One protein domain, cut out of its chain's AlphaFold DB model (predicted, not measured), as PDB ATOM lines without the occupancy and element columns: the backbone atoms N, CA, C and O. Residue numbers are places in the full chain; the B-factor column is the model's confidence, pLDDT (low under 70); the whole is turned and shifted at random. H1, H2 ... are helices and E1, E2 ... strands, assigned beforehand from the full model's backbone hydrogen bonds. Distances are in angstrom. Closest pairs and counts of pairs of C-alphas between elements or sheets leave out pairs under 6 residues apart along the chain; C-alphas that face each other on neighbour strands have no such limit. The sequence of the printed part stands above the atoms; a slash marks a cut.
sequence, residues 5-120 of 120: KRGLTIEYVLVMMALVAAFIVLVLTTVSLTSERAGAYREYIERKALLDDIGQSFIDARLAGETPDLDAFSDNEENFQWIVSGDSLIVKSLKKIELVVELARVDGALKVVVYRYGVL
ATOM      1  N   LYS A   5      29.194  37.871 -91.514       53.50
ATOM      2  CA  LYS A   5      30.190  37.948 -90.424       53.50
ATOM      3  C   LYS A   5      29.591  37.936 -89.013       53.50
ATOM      4  O   LYS A   5      30.248  37.426 -88.119       53.50
ATOM      5  N   ARG A   6      28.374  38.467 -88.808       51.69
ATOM      6  CA  ARG A   6      27.725  38.547 -87.477       51.69
ATOM      7  C   ARG A   6      27.054  37.233 -87.049       51.69
ATOM      8  O   ARG A   6      27.074  36.917 -85.866       51.69
ATOM      9  N   GLY A   7      26.512  36.459 -87.996       53.47
ATOM     10  CA  GLY A   7      25.916  35.141 -87.721       53.47
ATOM     11  C   GLY A   7      26.952  34.111 -87.264       53.47
ATOM     12  O   GLY A   7      26.757  33.466 -86.241       53.47
ATOM     13  N   LEU A   8      28.113  34.081 -87.931       55.91
ATOM     14  CA  LEU A   8      29.259  33.234 -87.566       55.91
ATOM     15  C   LEU A   8      29.792  33.517 -86.152       55.91
ATOM     16  O   LEU A   8      30.238  32.602 -85.473       55.91
ATOM     17  N   THR A   9      29.744  34.772 -85.684       62.62
ATOM     18  CA  THR A   9      30.196  35.114 -84.323       62.62
ATOM     19  C   THR A   9      29.202  34.651 -83.257       62.62
ATOM     20  O   THR A   9      29.620  34.191 -82.201       62.62
ATOM     21  N   ILE A  10      27.895  34.746 -83.525       68.25
ATOM     22  CA  ILE A  10      26.834  34.324 -82.594       68.25
ATOM     23  C   ILE A  10      26.767  32.799 -82.495       68.25
ATOM     24  O   ILE A  10      26.690  32.268 -81.390       68.25
ATOM     25  N   GLU A  11      26.853  32.090 -83.623       68.00
ATOM     26  CA  GLU A  11      26.934  30.624 -83.634       68.00
ATOM     27  C   GLU A  11      28.165  30.132 -82.876       68.00
ATOM     28  O   GLU A  11      28.053  29.236 -82.045       68.00
ATOM     29  N   TYR A  12      29.324  30.762 -83.086       76.50
ATOM     30  CA  TYR A  12      30.542  30.401 -82.365       76.50
ATOM     31  C   TYR A  12      30.406  30.611 -80.851       76.50
ATOM     32  O   TYR A  12      30.842  29.767 -80.069       76.50
ATOM     33  N   VAL A  13      29.761  31.701 -80.422       78.62
ATOM     34  CA  VAL A  13      29.483  31.965 -79.001       78.62
ATOM     35  C   VAL A  13      28.508  30.936 -78.425       78.62
ATOM     36  O   VAL A  13      28.743  30.440 -77.326       78.62
ATOM     37  N   LEU A  14      27.453  30.567 -79.157       80.75
ATOM     38  CA  LEU A  14      26.504  29.534 -78.729       80.75
ATOM     39  C   LEU A  14      27.166  28.160 -78.600       80.75
ATOM     40  O   LEU A  14      26.961  27.475 -77.598       80.75
ATOM     41  N   VAL A  15      27.997  27.775 -79.571       83.00
ATOM     42  CA  VAL A  15      28.749  26.515 -79.530       83.00
ATOM     43  C   VAL A  15      29.745  26.522 -78.371       83.00
ATOM     44  O   VAL A  15      29.791  25.553 -77.621       83.00
ATOM     45  N   MET A  16      30.480  27.619 -78.157       85.88
ATOM     46  CA  MET A  16      31.375  27.769 -77.001       85.88
ATOM     47  C   MET A  16      30.623  27.654 -75.671       85.88
ATOM     48  O   MET A  16      31.075  26.935 -74.786       85.88
ATOM     49  N   MET A  17      29.463  28.299 -75.532       88.44
ATOM     50  CA  MET A  17      28.631  28.203 -74.326       88.44
ATOM     51  C   MET A  17      28.151  26.771 -74.075       88.44
ATOM     52  O   MET A  17      28.216  26.294 -72.943       88.44
ATOM     53  N   ALA A  18      27.720  26.062 -75.121       86.38
ATOM     54  CA  ALA A  18      27.316  24.662 -75.014       86.38
ATOM     55  C   ALA A  18      28.488  23.758 -74.593       86.38
ATOM     56  O   ALA A  18      28.317  22.871 -73.758       86.38
ATOM     57  N   LEU A  19      29.687  24.013 -75.122       88.25
ATOM     58  CA  LEU A  19      30.902  23.262 -74.800       88.25
ATOM     59  C   LEU A  19      31.349  23.503 -73.351       88.25
ATOM     60  O   LEU A  19      31.666  22.555 -72.635       88.25
ATOM     61  N   VAL A  20      31.295  24.756 -72.892       89.94
ATOM     62  CA  VAL A  20      31.559  25.125 -71.493       89.94
ATOM     63  C   VAL A  20      30.535  24.479 -70.559       89.94
ATOM     64  O   VAL A  20      30.922  23.897 -69.548       89.94
ATOM     65  N   ALA A  21      29.244  24.511 -70.902       89.19
ATOM     66  CA  ALA A  21      28.203  23.868 -70.101       89.19
ATOM     67  C   ALA A  21      28.411  22.347 -70.006       89.19
ATOM     68  O   ALA A  21      28.360  21.791 -68.910       89.19
ATOM     69  N   ALA A  22      28.717  21.681 -71.124       87.12
ATOM     70  CA  ALA A  22      29.019  20.251 -71.141       87.12
ATOM     71  C   ALA A  22      30.254  19.909 -70.289       87.12
ATOM     72  O   ALA A  22      30.245  18.925 -69.550       87.12
ATOM     73  N   PHE A  23      31.296  20.744 -70.342       90.12
ATOM     74  CA  PHE A  23      32.491  20.575 -69.518       90.12
ATOM     75  C   PHE A  23      32.194  20.737 -68.021       90.12
ATOM     76  O   PHE A  23      32.643  19.925 -67.215       90.12
ATOM     77  N   ILE A  24      31.390  21.734 -67.639       88.38
ATOM     78  CA  ILE A  24      30.966  21.930 -66.245       88.38
ATOM     79  C   ILE A  24      30.190  20.709 -65.743       88.38
ATOM     80  O   ILE A  24      30.477  20.212 -64.655       88.38
ATOM     81  N   VAL A  25      29.249  20.191 -66.539       88.44
ATOM     82  CA  VAL A  25      28.485  18.985 -66.185       88.44
ATOM     83  C   VAL A  25      29.417  17.794 -65.973       88.44
ATOM     84  O   VAL A  25      29.305  17.131 -64.947       88.44
ATOM     85  N   LEU A  26      30.377  17.569 -66.879       85.38
ATOM     86  CA  LEU A  26      31.366  16.493 -66.760       85.38
ATOM     87  C   LEU A  26      32.153  16.584 -65.439       85.38
ATOM     88  O   LEU A  26      32.277  15.587 -64.718       85.38
ATOM     89  N   VAL A  27      32.659  17.778 -65.105       84.44
ATOM     90  CA  VAL A  27      33.409  18.024 -63.863       84.44
ATOM     91  C   VAL A  27      32.536  17.743 -62.643       84.44
ATOM     92  O   VAL A  27      32.965  17.005 -61.757       84.44
ATOM     93  N   LEU A  28      31.300  18.249 -62.619       79.75
ATOM     94  CA  LEU A  28      30.363  18.014 -61.518       79.75
ATOM     95  C   LEU A  28      30.076  16.521 -61.331       79.75
ATOM     96  O   LEU A  28      30.225  16.018 -60.222       79.75
ATOM     97  N   THR A  29      29.770  15.780 -62.404       76.25
ATOM     98  CA  THR A  29      29.558  14.325 -62.309       76.25
ATOM     99  C   THR A  29      30.786  13.581 -61.794       76.25
ATOM    100  O   THR A  29      30.656  12.670 -60.980       76.25
ATOM    101  N   THR A  30      31.989  13.976 -62.216       70.25
ATOM    102  CA  THR A  30      33.232  13.326 -61.775       70.25
ATOM    103  C   THR A  30      33.491  13.577 -60.289       70.25
ATOM    104  O   THR A  30      33.864  12.655 -59.561       70.25
ATOM    105  N   VAL A  31      33.252  14.804 -59.817       70.62
ATOM    106  CA  VAL A  31      33.381  15.169 -58.400       70.62
ATOM    107  C   VAL A  31      32.349  14.427 -57.551       70.62
ATOM    108  O   VAL A  31      32.728  13.846 -56.537       70.62
ATOM    109  N   SER A  32      31.085  14.369 -57.978       62.44
ATOM    110  CA  SER A  32      30.032  13.626 -57.272       62.44
ATOM    111  C   SER A  32      30.369  12.141 -57.142       62.44
ATOM    112  O   SER A  32      30.375  11.619 -56.031       62.44
ATOM    113  N   LEU A  33      30.764  11.484 -58.239       63.19
ATOM    114  CA  LEU A  33      31.165  10.072 -58.221       63.19
ATOM    115  C   LEU A  33      32.380   9.818 -57.320       63.19
ATOM    116  O   LEU A  33      32.469   8.782 -56.664       63.19
ATOM    117  N   THR A  34      33.332  10.753 -57.287       62.44
ATOM    118  CA  THR A  34      34.519  10.645 -56.428       62.44
ATOM    119  C   THR A  34      34.154  10.838 -54.957       62.44
ATOM    120  O   THR A  34      34.638  10.095 -54.108       62.44
ATOM    121  N   SER A  35      33.267  11.789 -54.653       58.91
ATOM    122  CA  SER A  35      32.781  12.059 -53.298       58.91
ATOM    123  C   SER A  35      31.960  10.897 -52.738       58.91
ATOM    124  O   SER A  35      32.179  10.493 -51.600       58.91
ATOM    125  N   GLU A  36      31.050  10.328 -53.530       60.16
ATOM    126  CA  GLU A  36      30.258   9.156 -53.137       60.16
ATOM    127  C   GLU A  36      31.155   7.948 -52.854       60.16
ATOM    128  O   GLU A  36      31.006   7.284 -51.829       60.16
ATOM    129  N   ARG A  37      32.152   7.700 -53.715       59.62
ATOM    130  CA  ARG A  37      33.134   6.627 -53.496       59.62
ATOM    131  C   ARG A  37      33.993   6.864 -52.260       59.62
ATOM    132  O   ARG A  37      34.279   5.908 -51.547       59.62
ATOM    133  N   ALA A  38      34.406   8.103 -52.002       59.41
ATOM    134  CA  ALA A  38      35.190   8.441 -50.818       59.41
ATOM    135  C   ALA A  38      34.383   8.247 -49.524       59.41
ATOM    136  O   ALA A  38      34.915   7.708 -48.556       59.41
ATOM    137  N   GLY A  39      33.102   8.629 -49.529       67.25
ATOM    138  CA  GLY A  39      32.183   8.383 -48.416       67.25
ATOM    139  C   GLY A  39      31.993   6.891 -48.147       67.25
ATOM    140  O   GLY A  39      32.267   6.431 -47.044       67.25
ATOM    141  N   ALA A  40      31.641   6.120 -49.178       70.94
ATOM    142  CA  ALA A  40      31.442   4.674 -49.057       70.94
ATOM    143  C   ALA A  40      32.719   3.930 -48.625       70.94
ATOM    144  O   ALA A  40      32.665   2.963 -47.869       70.94
ATOM    145  N   TYR A  41      33.888   4.378 -49.091       70.44
ATOM    146  CA  TYR A  41      35.166   3.795 -48.686       70.44
ATOM    147  C   TYR A  41      35.498   4.088 -47.220       70.44
ATOM    148  O   TYR A  41      36.016   3.221 -46.519       70.44
ATOM    149  N   ARG A  42      35.187   5.297 -46.743       76.12
ATOM    150  CA  ARG A  42      35.366   5.664 -45.338       76.12
ATOM    151  C   ARG A  42      34.471   4.828 -44.427       76.12
ATOM    152  O   ARG A  42      34.976   4.254 -43.470       76.12
ATOM    153  N   GLU A  43      33.194   4.719 -44.770       78.56
ATOM    154  CA  GLU A  43      32.222   3.902 -44.037       78.56
ATOM    155  C   GLU A  43      32.672   2.434 -43.974       78.56
ATOM    156  O   GLU A  43      32.679   1.820 -42.911       78.56
ATOM    157  N   TYR A  44      33.173   1.889 -45.089       79.31
ATOM    158  CA  TYR A  44      33.755   0.547 -45.111       79.31
ATOM    159  C   TYR A  44      34.962   0.395 -44.170       79.31
ATOM    160  O   TYR A  44      35.079  -0.628 -43.497       79.31
ATOM    161  N   ILE A  45      35.867   1.380 -44.113       84.06
ATOM    162  CA  ILE A  45      37.030   1.328 -43.212       84.06
ATOM    163  C   ILE A  45      36.590   1.368 -41.752       84.06
ATOM    164  O   ILE A  45      37.092   0.575 -40.962       84.06
ATOM    165  N   GLU A  46      35.687   2.279 -41.397       85.50
ATOM    166  CA  GLU A  46      35.185   2.426 -40.025       85.50
ATOM    167  C   GLU A  46      34.491   1.133 -39.576       85.50
ATOM    168  O   GLU A  46      34.807   0.586 -38.517       85.50
ATOM    169  N   ARG A  47      33.663   0.552 -40.451       85.38
ATOM    170  CA  ARG A  47      33.048  -0.760 -40.237       85.38
ATOM    171  C   ARG A  47      34.081  -1.874 -40.060       85.38
ATOM    172  O   ARG A  47      33.964  -2.693 -39.150       85.38
ATOM    173  N   LYS A  48      35.089  -1.928 -40.934       87.12
ATOM    174  CA  LYS A  48      36.154  -2.934 -40.866       87.12
ATOM    175  C   LYS A  48      36.955  -2.809 -39.571       87.12
ATOM    176  O   LYS A  48      37.266  -3.830 -38.977       87.12
ATOM    177  N   ALA A  49      37.268  -1.592 -39.133       89.44
ATOM    178  CA  ALA A  49      37.990  -1.360 -37.886       89.44
ATOM    179  C   ALA A  49      37.219  -1.925 -36.683       89.44
ATOM    180  O   ALA A  49      37.796  -2.645 -35.877       89.44
ATOM    181  N   LEU A  50      35.903  -1.706 -36.626       90.25
ATOM    182  CA  LEU A  50      35.069  -2.277 -35.568       90.25
ATOM    183  C   LEU A  50      35.051  -3.817 -35.599       90.25
ATOM    184  O   LEU A  50      35.135  -4.461 -34.556       90.25
ATOM    185  N   LEU A  51      34.970  -4.425 -36.788       92.62
ATOM    186  CA  LEU A  51      35.089  -5.883 -36.929       92.62
ATOM    187  C   LEU A  51      36.457  -6.389 -36.453       92.62
ATOM    188  O   LEU A  51      36.528  -7.445 -35.823       92.62
ATOM    189  N   ASP A  52      37.519  -5.632 -36.725       93.00
ATOM    190  CA  ASP A  52      38.878  -5.970 -36.306       93.00
ATOM    191  C   ASP A  52      39.002  -5.970 -34.788       93.00
ATOM    192  O   ASP A  52      39.511  -6.939 -34.224       93.00
ATOM    193  N   ASP A  53      38.451  -4.951 -34.130       93.19
ATOM    194  CA  ASP A  53      38.439  -4.832 -32.674       93.19
ATOM    195  C   ASP A  53      37.664  -5.985 -32.014       93.19
ATOM    196  O   ASP A  53      38.151  -6.602 -31.062       93.19
ATOM    197  N   ILE A  54      36.495  -6.348 -32.561       93.06
ATOM    198  CA  ILE A  54      35.698  -7.495 -32.093       93.06
ATOM    199  C   ILE A  54      36.490  -8.802 -32.251       93.06
ATOM    200  O   ILE A  54      36.568  -9.616 -31.325       93.06
ATOM    201  N   GLY A  55      37.082  -9.019 -33.430       93.62
ATOM    202  CA  GLY A  55      37.865 -10.216 -33.722       93.62
ATOM    203  C   GLY A  55      39.106 -10.330 -32.838       93.62
ATOM    204  O   GLY A  55      39.417 -11.419 -32.356       93.62
ATOM    205  N   GLN A  56      39.788  -9.214 -32.593       93.81
ATOM    206  CA  GLN A  56      40.984  -9.160 -31.763       93.81
ATOM    207  C   GLN A  56      40.653  -9.406 -30.289       93.81
ATOM    208  O   GLN A  56      41.295 -10.251 -29.669       93.81
ATOM    209  N   SER A  57      39.599  -8.774 -29.760       93.88
ATOM    210  CA  SER A  57      39.103  -9.029 -28.399       93.88
ATOM    211  C   SER A  57      38.809 -10.517 -28.176       93.88
ATOM    212  O   SER A  57      39.217 -11.110 -27.174       93.88
ATOM    213  N   PHE A  58      38.176 -11.166 -29.159       94.56
ATOM    214  CA  PHE A  58      37.939 -12.605 -29.116       94.56
ATOM    215  C   PHE A  58      39.230 -13.427 -29.075       94.56
ATOM    216  O   PHE A  58      39.346 -14.336 -28.254       94.56
ATOM    217  N   ILE A  59      40.194 -13.125 -29.946       94.06
ATOM    218  CA  ILE A  59      41.476 -13.840 -30.003       94.06
ATOM    219  C   ILE A  59      42.235 -13.684 -28.685       94.06
ATOM    220  O   ILE A  59      42.678 -14.684 -28.120       94.06
ATOM    221  N   ASP A  60      42.352 -12.459 -28.181       93.62
ATOM    222  CA  ASP A  60      43.134 -12.154 -26.986       93.62
ATOM    223  C   ASP A  60      42.551 -12.843 -25.751       93.62
ATOM    224  O   ASP A  60      43.282 -13.518 -25.020       93.62
ATOM    225  N   ALA A  61      41.226 -12.794 -25.574       92.75
ATOM    226  CA  ALA A  61      40.553 -13.514 -24.498       92.75
ATOM    227  C   ALA A  61      40.790 -15.030 -24.594       92.75
ATOM    228  O   ALA A  61      41.122 -15.679 -23.603       92.75
ATOM    229  N   ARG A  62      40.703 -15.613 -25.798       91.94
ATOM    230  CA  ARG A  62      40.929 -17.056 -25.999       91.94
ATOM    231  C   ARG A  62      42.365 -17.472 -25.718       91.94
ATOM    232  O   ARG A  62      42.580 -18.528 -25.124       91.94
ATOM    233  N   LEU A  63      43.337 -16.652 -26.106       90.06
ATOM    234  CA  LEU A  63      44.751 -16.885 -25.813       90.06
ATOM    235  C   LEU A  63      45.061 -16.743 -24.316       90.06
ATOM    236  O   LEU A  63      45.904 -17.481 -23.808       90.06
ATOM    237  N   ALA A  64      44.357 -15.856 -23.609       90.75
ATOM    238  CA  ALA A  64      44.436 -15.712 -22.156       90.75
ATOM    239  C   ALA A  64      43.693 -16.823 -21.383       90.75
ATOM    240  O   ALA A  64      43.912 -16.995 -20.185       90.75
ATOM    241  N   GLY A  65      42.845 -17.610 -22.057       88.75
ATOM    242  CA  GLY A  65      41.988 -18.615 -21.420       88.75
ATOM    243  C   GLY A  65      40.742 -18.025 -20.751       88.75
ATOM    244  O   GLY A  65      40.141 -18.669 -19.893       88.75
ATOM    245  N   GLU A  66      40.357 -16.815 -21.145       89.62
ATOM    246  CA  GLU A  66      39.225 -16.059 -20.622       89.62
ATOM    247  C   GLU A  66      38.012 -16.123 -21.562       89.62
ATOM    248  O   GLU A  66      38.088 -16.521 -22.732       89.62
ATOM    249  N   THR A  67      36.852 -15.731 -21.039       86.25
ATOM    250  CA  THR A  67      35.662 -15.498 -21.857       86.25
ATOM    251  C   THR A  67      35.741 -14.117 -22.505       86.25
ATOM    252  O   THR A  67      35.936 -13.141 -21.783       86.25
ATOM    253  N   PRO A  68      35.554 -14.010 -23.830       86.81
ATOM    254  CA  PRO A  68      35.591 -12.728 -24.527       86.81
ATOM    255  C   PRO A  68      34.429 -11.837 -24.081       86.81
ATOM    256  O   PRO A  68      33.271 -12.259 -24.147       86.81
ATOM    257  N   ASP A  69      34.735 -10.612 -23.657       87.00
ATOM    258  CA  ASP A  69      33.728  -9.586 -23.388       87.00
ATOM    259  C   ASP A  69      33.344  -8.896 -24.700       87.00
ATOM    260  O   ASP A  69      33.980  -7.945 -25.156       87.00
ATOM    261  N   LEU A  70      32.327  -9.454 -25.354       87.81
ATOM    262  CA  LEU A  70      31.788  -8.906 -26.594       87.81
ATOM    263  C   LEU A  70      30.672  -7.887 -26.330       87.81
ATOM    264  O   LEU A  70      30.337  -7.113 -27.225       87.81
ATOM    265  N   ASP A  71      30.131  -7.832 -25.109       85.56
ATOM    266  CA  ASP A  71      29.036  -6.926 -24.752       85.56
ATOM    267  C   ASP A  71      29.476  -5.458 -24.819       85.56
ATOM    268  O   ASP A  71      28.662  -4.586 -25.134       85.56
ATOM    269  N   ALA A  72      30.777  -5.193 -24.650       85.19
ATOM    270  CA  ALA A  72      31.398  -3.894 -24.902       85.19
ATOM    271  C   ALA A  72      31.148  -3.349 -26.323       85.19
ATOM    272  O   ALA A  72      31.173  -2.139 -26.529       85.19
ATOM    273  N   PHE A  73      30.867  -4.224 -27.293       87.50
ATOM    274  CA  PHE A  73      30.590  -3.862 -28.684       87.50
ATOM    275  C   PHE A  73      29.099  -3.921 -29.034       87.50
ATOM    276  O   PHE A  73      28.747  -3.775 -30.200       87.50
ATOM    277  N   SER A  74      28.207  -4.163 -28.067       83.44
ATOM    278  CA  SER A  74      26.766  -4.338 -28.329       83.44
ATOM    279  C   SER A  74      26.068  -3.052 -28.761       83.44
ATOM    280  O   SER A  74      25.162  -3.102 -29.593       83.44
ATOM    281  N   ASP A  75      26.530  -1.911 -28.257       82.56
ATOM    282  CA  ASP A  75      26.072  -0.584 -28.661       82.56
ATOM    283  C   ASP A  75      26.873  -0.098 -29.875       82.56
ATOM    284  O   ASP A  75      27.769   0.738 -29.775       82.56
ATOM    285  N   ASN A  76      26.605  -0.704 -31.033       82.06
ATOM    286  CA  ASN A  76      27.201  -0.303 -32.301       82.06
ATOM    287  C   ASN A  76      26.127   0.143 -33.299       82.06
ATOM    288  O   ASN A  76      25.059  -0.463 -33.404       82.06
ATOM    289  N   GLU A  77      26.435   1.180 -34.082       80.00
ATOM    290  CA  GLU A  77      25.527   1.722 -35.105       80.00
ATOM    291  C   GLU A  77      25.230   0.709 -36.232       80.00
ATOM    292  O   GLU A  77      24.214   0.804 -36.918       80.00
ATOM    293  N   GLU A  78      26.089  -0.302 -36.381       79.19
ATOM    294  CA  GLU A  78      26.062  -1.316 -37.443       79.19
ATOM    295  C   GLU A  78      25.187  -2.546 -37.131       79.19
ATOM    296  O   GLU A  78      25.014  -3.440 -37.973       79.19
ATOM    297  N   ASN A  79      24.607  -2.591 -35.924       85.25
ATOM    298  CA  ASN A  79      23.788  -3.682 -35.395       85.25
ATOM    299  C   ASN A  79      24.432  -5.073 -35.576       85.25
ATOM    300  O   ASN A  79      23.782  -6.052 -35.974       85.25
ATOM    301  N   PHE A  80      25.738  -5.152 -35.329       89.25
ATOM    302  CA  PHE A  80      26.460  -6.410 -35.342       89.25
ATOM    303  C   PHE A  80      25.961  -7.346 -34.249       89.25
ATOM    304  O   PHE A  80      25.717  -6.959 -33.111       89.25
ATOM    305  N   GLN A  81      25.854  -8.614 -34.617       90.06
ATOM    306  CA  GLN A  81      25.556  -9.721 -33.729       90.06
ATOM    307  C   GLN A  81      26.674 -10.742 -33.861       90.06
ATOM    308  O   GLN A  81      27.222 -10.935 -34.946       90.06
ATOM    309  N   TRP A  82      26.967 -11.462 -32.791       91.62
ATOM    310  CA  TRP A  82      28.004 -12.484 -32.794       91.62
ATOM    311  C   TRP A  82      27.478 -13.825 -32.313       91.62
ATOM    312  O   TRP A  82      26.530 -13.928 -31.535       91.62
ATOM    313  N   ILE A  83      28.118 -14.875 -32.805       91.25
ATOM    314  CA  ILE A  83      27.904 -16.249 -32.387       91.25
ATOM    315  C   ILE A  83      29.273 -16.796 -32.018       91.25
ATOM    316  O   ILE A  83      30.181 -16.828 -32.846       91.25
ATOM    317  N   VAL A  84      29.403 -17.227 -30.769       92.12
ATOM    318  CA  VAL A  84      30.623 -17.835 -30.247       92.12
ATOM    319  C   VAL A  84      30.376 -19.326 -30.061       92.12
ATOM    320  O   VAL A  84      29.428 -19.721 -29.381       92.12
ATOM    321  N   SER A  85      31.222 -20.159 -30.660       90.44
ATOM    322  CA  SER A  85      31.160 -21.616 -30.534       90.44
ATOM    323  C   SER A  85      32.564 -22.173 -30.337       90.44
ATOM    324  O   SER A  85      33.337 -22.278 -31.283       90.44
ATOM    325  N   GLY A  86      32.916 -22.490 -29.087       89.00
ATOM    326  CA  GLY A  86      34.270 -22.929 -28.743       89.00
ATOM    327  C   GLY A  86      35.318 -21.900 -29.174       89.00
ATOM    328  O   GLY A  86      35.261 -20.750 -28.742       89.00
ATOM    329  N   ASP A  87      36.231 -22.322 -30.046       93.25
ATOM    330  CA  ASP A  87      37.320 -21.509 -30.597       93.25
ATOM    331  C   ASP A  87      36.931 -20.782 -31.901       93.25
ATOM    332  O   ASP A  87      37.791 -20.305 -32.640       93.25
ATOM    333  N   SER A  88      35.633 -20.673 -32.193       93.25
ATOM    334  CA  SER A  88      35.107 -19.977 -33.367       93.25
ATOM    335  C   SER A  88      34.226 -18.787 -32.985       93.25
ATOM    336  O   SER A  88      33.394 -18.871 -32.076       93.25
ATOM    337  N   LEU A  89      34.379 -17.697 -33.731       94.50
ATOM    338  CA  LEU A  89      33.565 -16.489 -33.685       94.50
ATOM    339  C   LEU A  89      33.017 -16.203 -35.082       94.50
ATOM    340  O   LEU A  89      33.758 -16.151 -36.062       94.50
ATOM    341  N   ILE A  90      31.716 -15.950 -35.152       93.19
ATOM    342  CA  ILE A  90      31.042 -15.460 -36.353       93.19
ATOM    343  C   ILE A  90      30.381 -14.137 -35.996       93.19
ATOM    344  O   ILE A  90      29.509 -14.113 -35.132       93.19
ATOM    345  N   VAL A  91      30.759 -13.062 -36.678       92.12
ATOM    346  CA  VAL A  91      30.104 -11.754 -36.590       92.12
ATOM    347  C   VAL A  91      29.237 -11.567 -37.825       92.12
ATOM    348  O   VAL A  91      29.671 -11.802 -38.954       92.12
ATOM    349  N   LYS A  92      27.992 -11.153 -37.616       90.75
ATOM    350  CA  LYS A  92      26.993 -10.939 -38.659       90.75
ATOM    351  C   LYS A  92      26.342  -9.570 -38.495       90.75
ATOM    352  O   LYS A  92      26.105  -9.134 -37.374       90.75
ATOM    353  N   SER A  93      25.985  -8.940 -39.606       86.88
ATOM    354  CA  SER A  93      25.054  -7.808 -39.629       86.88
ATOM    355  C   SER A  93      23.794  -8.247 -40.364       86.88
ATOM    356  O   SER A  93      23.849  -8.698 -41.512       86.88
ATOM    357  N   LEU A  94      22.641  -8.159 -39.697       80.94
ATOM    358  CA  LEU A  94      21.343  -8.592 -40.227       80.94
ATOM    359  C   LEU A  94      21.351 -10.054 -40.737       80.94
ATOM    360  O   LEU A  94      21.156 -10.989 -39.960       80.94
ATOM    361  N   LYS A  95      21.539 -10.252 -42.051       71.94
ATOM    362  CA  LYS A  95      21.569 -11.555 -42.742       71.94
ATOM    363  C   LYS A  95      22.918 -11.884 -43.394       71.94
ATOM    364  O   LYS A  95      23.007 -12.922 -44.041       71.94
ATOM    365  N   LYS A  96      23.922 -11.018 -43.256       84.62
ATOM    366  CA  LYS A  96      25.244 -11.177 -43.870       84.62
ATOM    367  C   LYS A  96      26.270 -11.546 -42.818       84.62
ATOM    368  O   LYS A  96      26.244 -10.983 -41.722       84.62
ATOM    369  N   ILE A  97      27.174 -12.459 -43.152       83.88
ATOM    370  CA  ILE A  97      28.326 -12.734 -42.293       83.88
ATOM    371  C   ILE A  97      29.420 -11.728 -42.634       83.88
ATOM    372  O   ILE A  97      29.899 -11.654 -43.763       83.88
ATOM    373  N   GLU A  98      29.823 -10.963 -41.634       89.06
ATOM    374  CA  GLU A  98      30.757  -9.850 -41.778       89.06
ATOM    375  C   GLU A  98      32.178 -10.276 -41.403       89.06
ATOM    376  O   GLU A  98      33.130  -9.874 -42.071       89.06
ATOM    377  N   LEU A  99      32.327 -11.161 -40.410       92.69
ATOM    378  CA  LEU A  99      33.614 -11.709 -39.982       92.69
ATOM    379  C   LEU A  99      33.472 -13.160 -39.509       92.69
ATOM    380  O   LEU A  99      32.533 -13.505 -38.795       92.69
ATOM    381  N   VAL A 100      34.445 -13.996 -39.859       93.81
ATOM    382  CA  VAL A 100      34.640 -15.331 -39.284       93.81
ATOM    383  C   VAL A 100      36.066 -15.437 -38.764       93.81
ATOM    384  O   VAL A 100      37.020 -15.228 -39.521       93.81
ATOM    385  N   VAL A 101      36.198 -15.792 -37.488       94.88
ATOM    386  CA  VAL A 101      37.471 -16.077 -36.825       94.88
ATOM    387  C   VAL A 101      37.430 -17.494 -36.271       94.88
ATOM    388  O   VAL A 101      36.496 -17.856 -35.563       94.88
ATOM    389  N   GLU A 102      38.447 -18.296 -36.566       94.44
ATOM    390  CA  GLU A 102      38.607 -19.630 -35.984       94.44
ATOM    391  C   GLU A 102      40.023 -19.789 -35.449       94.44
ATOM    392  O   GLU A 102      41.003 -19.471 -36.137       94.44
ATOM    393  N   LEU A 103      40.127 -20.313 -34.232       93.75
ATOM    394  CA  LEU A 103      41.377 -20.738 -33.634       93.75
ATOM    395  C   LEU A 103      41.431 -22.263 -33.574       93.75
ATOM    396  O   LEU A 103      40.425 -22.947 -33.404       93.75
ATOM    397  N   ALA A 104      42.635 -22.801 -33.709       93.19
ATOM    398  CA  ALA A 104      42.895 -24.219 -33.533       93.19
ATOM    399  C   ALA A 104      44.260 -24.427 -32.885       93.19
ATOM    400  O   ALA A 104      45.159 -23.586 -32.980       93.19
ATOM    401  N   ARG A 105      44.437 -25.575 -32.226       91.50
ATOM    402  CA  ARG A 105      45.748 -25.964 -31.706       91.50
ATOM    403  C   ARG A 105      46.629 -26.466 -32.844       91.50
ATOM    404  O   ARG A 105      46.367 -27.519 -33.416       91.50
ATOM    405  N   VAL A 106      47.699 -25.730 -33.118       90.25
ATOM    406  CA  VAL A 106      48.736 -26.071 -34.095       90.25
ATOM    407  C   VAL A 106      50.056 -26.171 -33.342       90.25
ATOM    408  O   VAL A 106      50.492 -25.206 -32.712       90.25
ATOM    409  N   ASP A 107      50.672 -27.352 -33.369       90.25
ATOM    410  CA  ASP A 107      51.906 -27.665 -32.631       90.25
ATOM    411  C   ASP A 107      51.798 -27.425 -31.112       90.25
ATOM    412  O   ASP A 107      52.738 -26.985 -30.458       90.25
ATOM    413  N   GLY A 108      50.619 -27.684 -30.538       87.31
ATOM    414  CA  GLY A 108      50.364 -27.528 -29.102       87.31
ATOM    415  C   GLY A 108      50.043 -26.100 -28.646       87.31
ATOM    416  O   GLY A 108      49.626 -25.928 -27.503       87.31
ATOM    417  N   ALA A 109      50.149 -25.100 -29.526       88.75
ATOM    418  CA  ALA A 109      49.753 -23.718 -29.253       88.75
ATOM    419  C   ALA A 109      48.436 -23.371 -29.959       88.75
ATOM    420  O   ALA A 109      48.214 -23.780 -31.100       88.75
ATOM    421  N   LEU A 110      47.563 -22.609 -29.298       90.94
ATOM    422  CA  LEU A 110      46.357 -22.072 -29.932       90.94
ATOM    423  C   LEU A 110      46.767 -20.966 -30.918       90.94
ATOM    424  O   LEU A 110      47.483 -20.041 -30.543       90.94
ATOM    425  N   LYS A 111      46.358 -21.085 -32.183       92.00
ATOM    426  CA  LYS A 111      46.669 -20.123 -33.249       92.00
ATOM    427  C   LYS A 111      45.420 -19.820 -34.065       92.00
ATOM    428  O   LYS A 111      44.562 -20.684 -34.228       92.00
ATOM    429  N   VAL A 112      45.356 -18.615 -34.620       94.06
ATOM    430  CA  VAL A 112      44.324 -18.229 -35.589       94.06
ATOM    431  C   VAL A 112      44.558 -18.996 -36.890       94.06
ATOM    432  O   VAL A 112      45.633 -18.904 -37.481       94.06
ATOM    433  N   VAL A 113      43.561 -19.764 -37.325       93.75
ATOM    434  CA  VAL A 113      43.588 -20.539 -38.579       93.75
ATOM    435  C   VAL A 113      42.649 -19.968 -39.637       93.75
ATOM    436  O   VAL A 113      42.894 -20.138 -40.832       93.75
ATOM    437  N   VAL A 114      41.614 -19.238 -39.215       93.25
ATOM    438  CA  VAL A 114      40.713 -18.504 -40.106       93.25
ATOM    439  C   VAL A 114      40.533 -17.091 -39.575       93.25
ATOM    440  O   VAL A 114      40.252 -16.899 -38.398       93.25
ATOM    441  N   TYR A 115      40.681 -16.115 -40.469       93.69
ATOM    442  CA  TYR A 115      40.296 -14.725 -40.253       93.69
ATOM    443  C   TYR A 115      39.799 -14.172 -41.591       93.69
ATOM    444  O   TYR A 115      40.595 -13.921 -42.501       93.69
ATOM    445  N   ARG A 116      38.480 -14.109 -41.785       91.38
ATOM    446  CA  ARG A 116      37.869 -13.795 -43.087       91.38
ATOM    447  C   ARG A 116      36.726 -12.807 -42.943       91.38
ATOM    448  O   ARG A 116      35.817 -13.050 -42.158       91.38
ATOM    449  N   TYR A 117      36.741 -11.763 -43.766       88.25
ATOM    450  CA  TYR A 117      35.632 -10.816 -43.887       88.25
ATOM    451  C   TYR A 117      34.644 -11.241 -44.976       88.25
ATOM    452  O   TYR A 117      35.055 -11.850 -45.966       88.25
ATOM    453  N   GLY A 118      33.378 -10.847 -44.828       76.38
ATOM    454  CA  GLY A 118      32.372 -10.904 -45.895       76.38
ATOM    455  C   GLY A 118      32.075 -12.318 -46.395       76.38
ATOM    456  O   GLY A 118      32.292 -12.631 -47.568       76.38
ATOM    457  N   VAL A 119      31.578 -13.188 -45.514       62.25
ATOM    458  CA  VAL A 119      31.231 -14.578 -45.845       62.25
ATOM    459  C   VAL A 119      29.754 -14.663 -46.265       62.25
ATOM    460  O   VAL A 119      28.938 -15.230 -45.555       62.25
ATOM    461  N   LEU A 120      29.449 -14.130 -47.457       52.19
ATOM    462  CA  LEU A 120      28.134 -14.126 -48.144       52.19
ATOM    463  C   LEU A 120      27.003 -13.305 -47.481       52.19
ATOM    464  O   LEU A 120      26.715 -13.445 -46.271       52.19
TER     465      LEU A 120
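Overview. This is residues 5 to 120 of the 120 residues of an uncharacterized protein of Candidatus Borkfalkia ceftriaxoniphila (UniProt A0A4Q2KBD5). One very long helix, H1, sticks out with residues 5 to 46 and packs with residues 47 to 63 on one face of a small antiparallel sheet, E1 E2 E3 E4. The 116 printed residues are mixed in class, in two layers; the strands form a meander, each neighbouring the one before. The whole is extended, radius of gyration of the C-alphas 26.2 A, spanning 91 by 32 by 22 A.

Along the chain. Find C-alpha 5 at (30.190, 37.948, -90.424); H1 runs 88.0 A to residue 64. Then find E1, residues 80 to 85; E2, 88 to 93; E3, 96 to 106; and E4, 109 to 117, ending at (35.632, -10.816, -43.887).

Arrangement. H1's height over the twisted sheet is 10.4 A; its closest C-alphas to E3 are Gly 55 and Val 101, 6.6 A. Within hydrogen-bond range, find N 83 and O 90 in hairpin E1 and E2, 2.8 A; N 91 and O 99 in hairpin E2 and E3, 2.8 A; N 102 and O 114 in hairpin E3 and E4, 2.9 A. In H1, 55 of 56 O i to N i+4 pairs are.

Size, cuts and confidence. The printed part has no cut; the link H1 to E1 is long. See pLDDT under 70 at residues 5 to 11, 32 to 39 and 119 to 120.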